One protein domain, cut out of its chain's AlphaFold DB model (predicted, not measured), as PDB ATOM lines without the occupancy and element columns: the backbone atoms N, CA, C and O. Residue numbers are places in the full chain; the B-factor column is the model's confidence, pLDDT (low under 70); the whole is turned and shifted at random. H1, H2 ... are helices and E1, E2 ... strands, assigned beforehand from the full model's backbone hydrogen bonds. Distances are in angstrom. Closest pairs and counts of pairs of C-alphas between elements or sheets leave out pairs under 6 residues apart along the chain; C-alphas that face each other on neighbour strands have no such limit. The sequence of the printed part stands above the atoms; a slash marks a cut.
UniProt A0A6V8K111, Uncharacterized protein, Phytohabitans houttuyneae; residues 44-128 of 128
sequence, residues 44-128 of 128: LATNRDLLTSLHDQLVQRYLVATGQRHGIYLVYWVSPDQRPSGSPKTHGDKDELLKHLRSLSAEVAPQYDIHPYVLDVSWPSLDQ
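What this domain is: This is residues 44 to 128 of the 128 residues of an uncharacterized protein of Phytohabitans houttuyneae (UniProt A0A6V8K111). Look for a narrow ribbon of two parallel strands, E1 and E2, with helix H2 packed along E2 and helix H1 packed on E1 at a slant to H2. A long link, residues 78 to 93, joins E1 to H2, and residues 121 to 128 run on past E2 as a tail. The printed part has 85 residues, with H1, E1, H2, E2 in that order, class mixed. It is only just loose, close to compact, with a radius of gyration of the C-alphas of 14.5 A; the outline is elongated, 47 by 28 by 20 A.

Where its parts are: Find C-alpha 50 at (-20.300, 12.813, -50.098); from there H1, residues 50 to 66, runs 21.6 A. E1, residues 70 to 77, follows over 22.7 A. Start H2, residues 94 to 108, at C-alpha 94, (-12.204, 10.988, -38.535); it spans 20.7 A. E2, residues 113 to 120, spans 22.9 A and ends at (-12.744, 18.658, -37.755).

How they stand to each other: E1 and E2 are parallel at 20 degrees; look at N 71 and O 113, 2.9 A, and N 117 and O 73, 2.8 A, within hydrogen-bond range. E1, H2, E2 form a strand-helix-strand unit, two parallel neighbour strands with a helix between along the chain, its crossover right-handed. The closest C-alphas of H2 and E2 are Leu 98 and Val 118, 6.1 A; those of H1 and E1 are Leu 63 and Gly 71, 6.9 A. H1 and H2 are close but not clearly touching, His 55 and Val 108 having the closest C-alphas, 6.9 A, at a steep tilt of 50 degrees, the same way. Every O i to N i+4 pair is within hydrogen-bond range in H2, and 9 of 13 in H1.

The domain as a whole: The C-alphas farthest apart are Gly 67 and Gln 128, 48.4 A. The printed part has no cut. The link E1 to H2 is long. Mean pLDDT of the printed part is 73.5, and residues 44 to 53, 84 to 92 and 125 to 128 are under 70.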
ATOM      1  N   LEU A  44     -22.213  22.479 -50.959       40.56
ATOM      2  CA  LEU A  44     -22.281  21.838 -49.660       40.56
ATOM      3  C   LEU A  44     -22.877  20.430 -49.834       40.56
ATOM      4  O   LEU A  44     -24.095  20.266 -49.828       40.56
ATOM      5  N   ALA A  45     -22.034  19.425 -50.066       40.56
ATOM      6  CA  ALA A  45     -22.472  18.033 -50.104       40.56
ATOM      7  C   ALA A  45     -22.754  17.556 -48.670       40.56
ATOM      8  O   ALA A  45     -21.881  17.592 -47.802       40.56
ATOM      9  N   THR A  46     -23.990  17.137 -48.399       46.41
ATOM     10  CA  THR A  46     -24.342  16.455 -47.148       46.41
ATOM     11  C   THR A  46     -23.751  15.042 -47.142       46.41
ATOM     12  O   THR A  46     -23.446  14.474 -48.186       46.41
ATOM     13  N   ASN A  47     -23.613  14.447 -45.952       42.03
ATOM     14  CA  ASN A  47     -22.991  13.129 -45.719       42.03
ATOM     15  C   ASN A  47     -23.516  12.002 -46.645       42.03
ATOM     16  O   ASN A  47     -22.810  11.036 -46.914       42.03
ATOM     17  N   ARG A  48     -24.752  12.132 -47.151       41.00
ATOM     18  CA  ARG A  48     -25.405  11.164 -48.049       41.00
ATOM     19  C   ARG A  48     -24.888  11.214 -49.492       41.00
ATOM     20  O   ARG A  48     -24.887  10.186 -50.155       41.00
ATOM     21  N   ASP A  49     -24.402  12.376 -49.923       53.09
ATOM     22  CA  ASP A  49     -23.936  12.650 -51.289       53.09
ATOM     23  C   ASP A  49     -22.417  12.858 -51.345       53.09
ATOM     24  O   ASP A  49     -21.856  13.323 -52.334       53.09
ATOM     25  N   LEU A  50     -21.725  12.552 -50.252       57.31
ATOM     26  CA  LEU A  50     -20.300  12.813 -50.098       57.31
ATOM     27  C   LEU A  50     -19.495  12.004 -51.128       57.31
ATOM     28  O   LEU A  50     -18.662  12.547 -51.847       57.31
ATOM     29  N   LEU A  51     -19.856  10.734 -51.314       57.91
ATOM     30  CA  LEU A  51     -19.213   9.841 -52.279       57.91
ATOM     31  C   LEU A  51     -19.519  10.228 -53.737       57.91
ATOM     32  O   LEU A  51     -18.613  10.271 -54.567       57.91
ATOM     33  N   THR A  52     -20.773  10.572 -54.043       61.62
ATOM     34  CA  THR A  52     -21.177  11.032 -55.383       61.62
ATOM     35  C   THR A  52     -20.577  12.396 -55.712       61.62
ATOM     36  O   THR A  52     -20.169  12.632 -56.844       61.62
ATOM     37  N   SER A  53     -20.409  13.280 -54.724       68.50
ATOM     38  CA  SER A  53     -19.832  14.611 -54.934       68.50
ATOM     39  C   SER A  53     -18.355  14.587 -55.339       68.50
ATOM     40  O   SER A  53     -17.937  15.452 -56.112       68.50
ATOM     41  N   LEU A  54     -17.567  13.600 -54.893       74.12
ATOM     42  CA  LEU A  54     -16.172  13.464 -55.325       74.12
ATOM     43  C   LEU A  54     -16.104  13.254 -56.842       74.12
ATOM     44  O   LEU A  54     -15.397  13.985 -57.537       74.12
ATOM     45  N   HIS A  55     -16.874  12.303 -57.370       73.88
ATOM     46  CA  HIS A  55     -16.896  12.050 -58.807       73.88
ATOM     47  C   HIS A  55     -17.618  13.172 -59.568       73.88
ATOM     48  O   HIS A  55     -17.043  13.827 -60.437       73.88
ATOM     49  N   ASP A  56     -18.866  13.458 -59.210       73.44
ATOM     50  CA  ASP A  56     -19.745  14.310 -60.014       73.44
ATOM     51  C   ASP A  56     -19.390  15.794 -59.943       73.44
ATOM     52  O   ASP A  56     -19.765  16.566 -60.831       73.44
ATOM     53  N   GLN A  57     -18.708  16.233 -58.883       71.62
ATOM     54  CA  GLN A  57     -18.342  17.636 -58.714       71.62
ATOM     55  C   GLN A  57     -16.854  17.847 -58.921       71.62
ATOM     56  O   GLN A  57     -16.482  18.568 -59.846       71.62
ATOM     57  N   LEU A  58     -16.001  17.223 -58.104       76.75
ATOM     58  CA  LEU A  58     -14.564  17.470 -58.204       76.75
ATOM     59  C   LEU A  58     -14.014  16.940 -59.532       76.75
ATOM     60  O   LEU A  58     -13.363  17.689 -60.258       76.75
ATOM     61  N   VAL A  59     -14.308  15.692 -59.895       77.69
ATOM     62  CA  VAL A  59     -13.772  15.120 -61.139       77.69
ATOM     63  C   VAL A  59     -14.463  15.722 -62.361       77.69
ATOM     64  O   VAL A  59     -13.807  16.365 -63.180       77.69
ATOM     65  N   GLN A  60     -15.783  15.565 -62.478       76.12
ATOM     66  CA  GLN A  60     -16.503  15.917 -63.707       76.12
ATOM     67  C   GLN A  60     -16.581  17.428 -63.956       76.12
ATOM     68  O   GLN A  60     -16.352  17.888 -65.073       76.12
ATOM     69  N   ARG A  61     -16.898  18.231 -62.934       72.38
ATOM     70  CA  ARG A  61     -17.147  19.672 -63.129       72.38
ATOM     71  C   ARG A  61     -15.907  20.535 -62.991       72.38
ATOM     72  O   ARG A  61     -15.936  21.673 -63.451       72.38
ATOM     73  N   TYR A  62     -14.856  20.032 -62.351       71.75
ATOM     74  CA  TYR A  62     -13.640  20.802 -62.132       71.75
ATOM     75  C   TYR A  62     -12.444  20.205 -62.866       71.75
ATOM     76  O   TYR A  62     -11.955  20.837 -63.799       71.75
ATOM     77  N   LEU A  63     -11.985  19.002 -62.509       76.25
ATOM     78  CA  LEU A  63     -10.744  18.444 -63.065       76.25
ATOM     79  C   LEU A  63     -10.834  18.205 -64.577       76.25
ATOM     80  O   LEU A  63      -9.977  18.688 -65.315       76.25
ATOM     81  N   VAL A  64     -11.907  17.564 -65.051       79.25
ATOM     82  CA  VAL A  64     -12.153  17.359 -66.490       79.25
ATOM     83  C   VAL A  64     -12.311  18.703 -67.202       79.25
ATOM     84  O   VAL A  64     -11.626  18.967 -68.187       79.25
ATOM     85  N   ALA A  65     -13.182  19.572 -66.685       74.06
ATOM     86  CA  ALA A  65     -13.525  20.840 -67.331       74.06
ATOM     87  C   ALA A  65     -12.345  21.820 -67.430       74.06
ATOM     88  O   ALA A  65     -12.279  22.621 -68.358       74.06
ATOM     89  N   THR A  66     -11.410  21.768 -66.478       72.38
ATOM     90  CA  THR A  66     -10.237  22.655 -66.434       72.38
ATOM     91  C   THR A  66      -8.958  21.993 -66.948       72.38
ATOM     92  O   THR A  66      -7.913  22.641 -66.979       72.38
ATOM     93  N   GLY A  67      -9.015  20.714 -67.342       75.19
ATOM     94  CA  GLY A  67      -7.846  19.934 -67.755       75.19
ATOM     95  C   GLY A  67      -6.815  19.722 -66.639       75.19
ATOM     96  O   GLY A  67      -5.647  19.453 -66.919       75.19
ATOM     97  N   GLN A  68      -7.218  19.876 -65.377       76.31
ATOM     98  CA  GLN A  68      -6.339  19.739 -64.220       76.31
ATOM     99  C   GLN A  68      -6.213  18.275 -63.805       76.31
ATOM    100  O   GLN A  68      -7.188  17.527 -63.795       76.31
ATOM    101  N   ARG A  69      -5.001  17.869 -63.410       79.25
ATOM    102  CA  ARG A  69      -4.739  16.504 -62.919       79.25
ATOM    103  C   ARG A  69      -4.770  16.370 -61.401       79.25
ATOM    104  O   ARG A  69      -4.969  15.263 -60.919       79.25
ATOM    105  N   HIS A  70      -4.577  17.468 -60.676       80.25
ATOM    106  CA  HIS A  70      -4.470  17.472 -59.219       80.25
ATOM    107  C   HIS A  70      -5.711  18.118 -58.605       80.25
ATOM    108  O   HIS A  70      -6.117  19.201 -59.033       80.25
ATOM    109  N   GLY A  71      -6.301  17.475 -57.601       77.00
ATOM    110  CA  GLY A  71      -7.514  17.942 -56.935       77.00
ATOM    111  C   GLY A  71      -7.401  17.875 -55.418       77.00
ATOM    112  O   GLY A  71      -6.795  16.962 -54.869       77.00
ATOM    113  N   ILE A  72      -8.017  18.830 -54.727       80.94
ATOM    114  CA  ILE A  72      -8.175  18.785 -53.271       80.94
ATOM    115  C   ILE A  72      -9.644  18.516 -52.973       80.94
ATOM    116  O   ILE A  72     -10.513  19.247 -53.450       80.94
ATOM    117  N   TYR A  73      -9.916  17.489 -52.170       81.62
ATOM    118  CA  TYR A  73     -11.272  17.156 -51.738       81.62
ATOM    119  C   TYR A  73     -11.432  17.426 -50.239       81.62
ATOM    120  O   TYR A  73     -10.949  16.660 -49.409       81.62
ATOM    121  N   LEU A  74     -12.065  18.544 -49.880       80.00
ATOM    122  CA  LEU A  74     -12.243  18.949 -48.484       80.00
ATOM    123  C   LEU A  74     -13.596  18.484 -47.942       80.00
ATOM    124  O   LEU A  74     -14.640  18.818 -48.497       80.00
ATOM    125  N   VAL A  75     -13.565  17.781 -46.814       80.44
ATOM    126  CA  VAL A  75     -14.743  17.257 -46.123       80.44
ATOM    127  C   VAL A  75     -14.795  17.797 -44.702       80.44
ATOM    128  O   VAL A  75     -13.821  17.695 -43.958       80.44
ATOM    129  N   TYR A  76     -15.942  18.345 -44.308       79.19
ATOM    130  CA  TYR A  76     -16.189  18.742 -42.924       79.19
ATOM    131  C   TYR A  76     -16.693  17.551 -42.115       79.19
ATOM    132  O   TYR A  76     -17.604  16.837 -42.537       79.19
ATOM    133  N   TRP A  77     -16.115  17.357 -40.938       81.69
ATOM    134  CA  TRP A  77     -16.476  16.297 -40.011       81.69
ATOM    135  C   TRP A  77     -16.772  16.879 -38.632       81.69
ATOM    136  O   TRP A  77     -16.114  17.814 -38.184       81.69
ATOM    137  N   VAL A  78     -17.783  16.318 -37.974       80.25
ATOM    138  CA  VAL A  78     -18.206  16.681 -36.616       80.25
ATOM    139  C   VAL A  78     -18.194  15.416 -35.771       80.25
ATOM    140  O   VAL A  78     -18.673  14.367 -36.232       80.25
ATOM    141  N   SER A  79     -17.694  15.525 -34.540       78.88
ATOM    142  CA  SER A  79     -17.680  14.443 -33.561       78.88
ATOM    143  C   SER A  79     -19.076  13.838 -33.403       78.88
ATOM    144  O   SER A  79     -20.047  14.594 -33.309       78.88
ATOM    145  N   PRO A  80     -19.213  12.499 -33.377       78.62
ATOM    146  CA  PRO A  80     -20.503  11.827 -33.231       78.62
ATOM    147  C   PRO A  80     -21.336  12.333 -32.057       78.62
ATOM    148  O   PRO A  80     -22.555  12.423 -32.188       78.62
ATOM    149  N   ASP A  81     -20.683  12.709 -30.960       76.94
ATOM    150  CA  ASP A  81     -21.330  13.187 -29.734       76.94
ATOM    151  C   ASP A  81     -21.944  14.583 -29.889       76.94
ATOM    152  O   ASP A  81     -22.856  14.957 -29.158       76.94
ATOM    153  N   GLN A  82     -21.477  15.349 -30.875       73.88
ATOM    154  CA  GLN A  82     -21.968  16.691 -31.187       73.88
ATOM    155  C   GLN A  82     -22.960  16.704 -32.360       73.88
ATOM    156  O   GLN A  82     -23.425  17.769 -32.775       73.88
ATOM    157  N   ARG A  83     -23.298  15.536 -32.925       74.56
ATOM    158  CA  ARG A  83     -24.270  15.431 -34.021       74.56
ATOM    159  C   ARG A  83     -25.707  15.471 -33.471       74.56
ATOM    160  O   ARG A  83     -25.983  14.857 -32.441       74.56
ATOM    161  N   PRO A  84     -26.658  16.122 -34.170       66.38
ATOM    162  CA  PRO A  84     -28.073  16.102 -33.792       66.38
ATOM    163  C   PRO A  84     -28.616  14.672 -33.658       66.38
ATOM    164  O   PRO A  84     -28.271  13.803 -34.469       66.38
ATOM    165  N   SER A  85     -29.505  14.431 -32.687       57.06
ATOM    166  CA  SER A  85     -30.137  13.118 -32.498       57.06
ATOM    167  C   SER A  85     -30.844  12.668 -33.781       57.06
ATOM    168  O   SER A  85     -31.656  13.413 -34.327       57.06
ATOM    169  N   GLY A  86     -30.544  11.458 -34.259       59.00
ATOM    170  CA  GLY A  86     -31.064  10.929 -35.529       59.00
ATOM    171  C   GLY A  86     -30.118  11.088 -36.725       59.00
ATOM    172  O   GLY A  86     -30.405  10.563 -37.798       59.00
ATOM    173  N   SER A  87     -28.970  11.750 -36.552       57.97
ATOM    174  CA  SER A  87     -27.920  11.776 -37.575       57.97
ATOM    175  C   SER A  87     -27.226  10.411 -37.683       57.97
ATOM    176  O   SER A  87     -26.962   9.780 -36.654       57.97
ATOM    177  N   PRO A  88     -26.859   9.954 -38.895       60.28
ATOM    178  CA  PRO A  88     -26.054   8.753 -39.058       60.28
ATOM    179  C   PRO A  88     -24.741   8.858 -38.270       60.28
ATOM    180  O   PRO A  88     -23.980   9.821 -38.409       60.28
ATOM    181  N   LYS A  89     -24.456   7.836 -37.455       61.59
ATOM    182  CA  LYS A  89     -23.158   7.672 -36.775       61.59
ATOM    183  C   LYS A  89     -22.077   7.101 -37.696       61.59
ATOM    184  O   LYS A  89     -20.969   6.833 -37.245       61.59
ATOM    185  N   THR A  90     -22.390   6.916 -38.980       58.47
ATOM    186  CA  THR A  90     -21.428   6.503 -40.001       58.47
ATOM    187  C   THR A  90     -20.222   7.441 -39.961       58.47
ATOM    188  O   THR A  90     -20.384   8.657 -39.811       58.47
ATOM    189  N   HIS A  91     -19.019   6.866 -40.026       65.62
ATOM    190  CA  HIS A  91     -17.753   7.584 -39.849       65.62
ATOM    191  C   HIS A  91     -17.647   8.265 -38.477       65.62
ATOM    192  O   HIS A  91     -17.540   9.492 -38.361       65.62
ATOM    193  N   GLY A  92     -17.745   7.442 -37.430       69.69
ATOM    194  CA  GLY A  92     -17.539   7.865 -36.046       69.69
ATOM    195  C   GLY A  92     -16.092   8.249 -35.739       69.69
ATOM    196  O   GLY A  92     -15.851   9.005 -34.807       69.69
ATOM    197  N   ASP A  93     -15.169   7.783 -36.575       80.69
ATOM    198  CA  ASP A  93     -13.753   8.098 -36.536       80.69
ATOM    199  C   ASP A  93     -13.372   8.929 -37.775       80.69
ATOM    200  O   ASP A  93     -13.719   8.606 -38.921       80.69
ATOM    201  N   LYS A  94     -12.684  10.043 -37.524       82.12
ATOM    202  CA  LYS A  94     -12.204  10.988 -38.535       82.12
ATOM    203  C   LYS A  94     -11.103  10.388 -39.415       82.12
ATOM    204  O   LYS A  94     -11.089  10.621 -40.626       82.12
ATOM    205  N   ASP A  95     -10.180   9.639 -38.830       84.69
ATOM    206  CA  ASP A  95      -9.054   9.037 -39.537       84.69
ATOM    207  C   ASP A  95      -9.518   7.867 -40.401       84.69
ATOM    208  O   ASP A  95      -9.029   7.691 -41.522       84.69
ATOM    209  N   GLU A  96     -10.513   7.107 -39.941       85.19
ATOM    210  CA  GLU A  96     -11.170   6.105 -40.781       85.19
ATOM    211  C   GLU A  96     -11.862   6.738 -41.989       85.19
ATOM    212  O   GLU A  96     -11.720   6.235 -43.106       85.19
ATOM    213  N   LEU A  97     -12.556   7.869 -41.804       84.19
ATOM    214  CA  LEU A  97     -13.136   8.619 -42.920       84.19
ATOM    215  C   LEU A  97     -12.061   9.049 -43.918       84.19
ATOM    216  O   LEU A  97     -12.220   8.846 -45.120       84.19
ATOM    217  N   LEU A  98     -10.952   9.608 -43.437       86.81
ATOM    218  CA  LEU A  98      -9.860  10.038 -44.304       86.81
ATOM    219  C   LEU A  98      -9.256   8.862 -45.085       86.81
ATOM    220  O   LEU A  98      -9.024   8.986 -46.289       86.81
ATOM    221  N   LYS A  99      -9.023   7.714 -44.436       88.12
ATOM    222  CA  LYS A  99      -8.541   6.497 -45.110       88.12
ATOM    223  C   LYS A  99      -9.518   6.027 -46.184       88.12
ATOM    224  O   LYS A  99      -9.089   5.732 -47.298       88.12
ATOM    225  N   HIS A 100     -10.811   6.011 -45.873       86.06
ATOM    226  CA  HIS A 100     -11.850   5.630 -46.825       86.06
ATOM    227  C   HIS A 100     -11.853   6.567 -48.038       86.06
ATOM    228  O   HIS A 100     -11.822   6.098 -49.171       86.06
ATOM    229  N   LEU A 101     -11.811   7.886 -47.822       84.81
ATOM    230  CA  LEU A 101     -11.782   8.876 -48.904       84.81
ATOM    231  C   LEU A 101     -10.552   8.729 -49.801       84.81
ATOM    232  O   LEU A 101     -10.672   8.864 -51.016       84.81
ATOM    233  N   ARG A 102      -9.383   8.419 -49.227       88.56
ATOM    234  CA  ARG A 102      -8.169   8.138 -50.007       88.56
ATOM    235  C   ARG A 102      -8.359   6.913 -50.892       88.56
ATOM    236  O   ARG A 102      -8.120   7.002 -52.094       88.56
ATOM    237  N   SER A 103      -8.844   5.811 -50.318       87.44
ATOM    238  CA  SER A 103      -9.132   4.585 -51.071       87.44
ATOM    239  C   SER A 103     -10.116   4.848 -52.210       87.44
ATOM    240  O   SER A 103      -9.846   4.501 -53.354       87.44
ATOM    241  N   LEU A 104     -11.215   5.543 -51.913       85.00
ATOM    242  CA  LEU A 104     -12.244   5.874 -52.894       85.00
ATOM    243  C   LEU A 104     -11.703   6.755 -54.019       85.00
ATOM    244  O   LEU A 104     -12.015   6.528 -55.181       85.00
ATOM    245  N   SER A 105     -10.893   7.763 -53.695       84.56
ATOM    246  CA  SER A 105     -10.321   8.651 -54.709       84.56
ATOM    247  C   SER A 105      -9.414   7.901 -55.688       84.56
ATOM    248  O   SER A 105      -9.487   8.147 -56.891       84.56
ATOM    249  N   ALA A 106      -8.643   6.930 -55.190       87.31
ATOM    250  CA  ALA A 106      -7.803   6.073 -56.016       87.31
ATOM    251  C   ALA A 106      -8.626   5.100 -56.879       87.31
ATOM    252  O   ALA A 106      -8.213   4.773 -57.986       87.31
ATOM    253  N   GLU A 107      -9.787   4.653 -56.396       86.44
ATOM    254  CA  GLU A 107     -10.667   3.731 -57.121       86.44
ATOM    255  C   GLU A 107     -11.512   4.436 -58.193       86.44
ATOM    256  O   GLU A 107     -11.599   3.985 -59.332       86.44
ATOM    257  N   VAL A 108     -12.133   5.561 -57.838       80.69
ATOM    258  CA  VAL A 108     -13.127   6.265 -58.663       80.69
ATOM    259  C   VAL A 108     -12.478   7.202 -59.684       80.69
ATOM    260  O   VAL A 108     -13.086   7.550 -60.700       80.69
ATOM    261  N   ALA A 109     -11.256   7.647 -59.405       82.19
ATOM    262  CA  ALA A 109     -10.548   8.634 -60.202       82.19
ATOM    263  C   ALA A 109      -9.040   8.320 -60.311       82.19
ATOM    264  O   ALA A 109      -8.230   9.223 -60.103       82.19
ATOM    265  N   PRO A 110      -8.636   7.082 -60.674       86.62
ATOM    266  CA  PRO A 110      -7.234   6.639 -60.661       86.62
ATOM    267  C   PRO A 110      -6.301   7.477 -61.545       86.62
ATOM    268  O   PRO A 110      -5.090   7.500 -61.350       86.62
ATOM    269  N   GLN A 111      -6.851   8.161 -62.548       87.19
ATOM    270  CA  GLN A 111      -6.111   9.017 -63.470       87.19
ATOM    271  C   GLN A 111      -5.792  10.419 -62.914       87.19
ATOM    272  O   GLN A 111      -5.034  11.163 -63.555       87.19
ATOM    273  N   TYR A 112      -6.355  10.775 -61.757       82.25
ATOM    274  CA  TYR A 112      -6.205  12.065 -61.087       82.25
ATOM    275  C   TYR A 112      -5.481  11.907 -59.747       82.25
ATOM    276  O   TYR A 112      -5.704  10.947 -59.016       82.25
ATOM    277  N   ASP A 113      -4.643  12.881 -59.400       84.88
ATOM    278  CA  ASP A 113      -4.003  12.947 -58.086       84.88
ATOM    279  C   ASP A 113      -4.881  13.763 -57.131       84.88
ATOM    280  O   ASP A 113      -4.833  14.998 -57.091       84.88
ATOM    281  N   ILE A 114      -5.771  13.070 -56.421       83.44
ATOM    282  CA  ILE A 114      -6.734  13.689 -55.512       83.44
ATOM    283  C   ILE A 114      -6.266  13.507 -54.071       83.44
ATOM    284  O   ILE A 114      -6.141  12.391 -53.576       83.44
ATOM    285  N   HIS A 115      -6.091  14.624 -53.369       83.69
ATOM    286  CA  HIS A 115      -5.726  14.652 -51.956       83.69
ATOM    287  C   HIS A 115      -6.943  15.034 -51.108       83.69
ATOM    288  O   HIS A 115      -7.314  16.214 -51.058       83.69
ATOM    289  N   PRO A 116      -7.600  14.064 -50.449       85.44
ATOM    290  CA  PRO A 116      -8.694  14.359 -49.543       85.44
ATOM    291  C   PRO A 116      -8.184  14.889 -48.198       85.44
ATOM    292  O   PRO A 116      -7.181  14.416 -47.659       85.44
ATOM    293  N   TYR A 117      -8.924  15.838 -47.630       80.94
ATOM    294  CA  TYR A 117      -8.705  16.396 -46.300       80.94
ATOM    295  C   TYR A 117     -10.001  16.347 -45.506       80.94
ATOM    296  O   TYR A 117     -11.060  16.718 -46.009       80.94
ATOM    297  N   VAL A 118      -9.899  15.941 -44.241       85.75
ATOM    298  CA  VAL A 118     -11.020  15.970 -43.303       85.75
ATOM    299  C   VAL A 118     -10.758  17.057 -42.267       85.75
ATOM    300  O   VAL A 118      -9.827  16.951 -41.463       85.75
ATOM    301  N   LEU A 119     -11.571  18.109 -42.291       81.69
ATOM    302  CA  LEU A 119     -11.526  19.182 -41.309       81.69
ATOM    303  C   LEU A 119     -12.488  18.863 -40.170       81.69
ATOM    304  O   LEU A 119     -13.690  18.728 -40.388       81.69
ATOM    305  N   ASP A 120     -11.941  18.766 -38.965       81.62
ATOM    306  CA  ASP A 120     -12.744  18.658 -37.755       81.62
ATOM    307  C   ASP A 120     -13.287  20.044 -37.399       81.62
ATOM    308  O   ASP A 120     -12.517  20.974 -37.157       81.62
ATOM    309  N   VAL A 121     -14.608  20.184 -37.438       81.44
ATOM    310  CA  VAL A 121     -15.331  21.414 -37.088       81.44
ATOM    311  C   VAL A 121     -16.176  21.223 -35.829       81.44
ATOM    312  O   VAL A 121     -17.133  21.962 -35.602       81.44
ATOM    313  N   SER A 122     -15.831  20.222 -35.015       78.06
ATOM    314  CA  SER A 122     -16.415  20.017 -33.693       78.06
ATOM    315  C   SER A 122     -16.194  21.246 -32.814       78.06
ATOM    316  O   SER A 122     -15.145  21.892 -32.855       78.06
ATOM    317  N   TRP A 123     -17.190  21.568 -31.994       75.12
ATOM    318  CA  TRP A 123     -17.069  22.579 -30.956       75.12
ATOM    319  C   TRP A 123     -15.899  22.223 -30.034       75.12
ATOM    320  O   TRP A 123     -15.803  21.061 -29.619       75.12
ATOM    321  N   PRO A 124     -15.029  23.188 -29.688       70.94
ATOM    322  CA  PRO A 124     -14.010  22.953 -28.681       70.94
ATOM    323  C   PRO A 124     -14.712  22.610 -27.365       70.94
ATOM    324  O   PRO A 124     -15.589  23.350 -26.914       70.94
ATOM    325  N   SER A 125     -14.355  21.481 -26.758       59.75
ATOM    326  CA  SER A 125     -14.770  21.180 -25.392       59.75
ATOM    327  C   SER A 125     -14.154  22.236 -24.477       59.75
ATOM    328  O   SER A 125     -12.930  22.331 -24.378       59.75
ATOM    329  N   LEU A 126     -14.997  23.057 -23.850       52.12
ATOM    330  CA  LEU A 126     -14.612  23.980 -22.782       52.12
ATOM    331  C   LEU A 126     -14.326  23.179 -21.503       52.12
ATOM    332  O   LEU A 126     -15.030  23.328 -20.518       52.12
ATOM    333  N   ASP A 127     -13.326  22.309 -21.547       48.69
ATOM    334  CA  ASP A 127     -12.713  21.714 -20.364       48.69
ATOM    335  C   ASP A 127     -11.206  21.967 -20.484       48.69
ATOM    336  O   ASP A 127     -10.451  21.178 -21.057       48.69
ATOM    337  N   GLN A 128     -10.806  23.149 -20.012       40.97
ATOM    338  CA  GLN A 128      -9.459  23.452 -19.532       40.97
ATOM    339  C   GLN A 128      -9.559  23.812 -18.057       40.97
ATOM    340  O   GLN A 128     -10.471  24.603 -17.721       40.97
TER     341      GLN A 128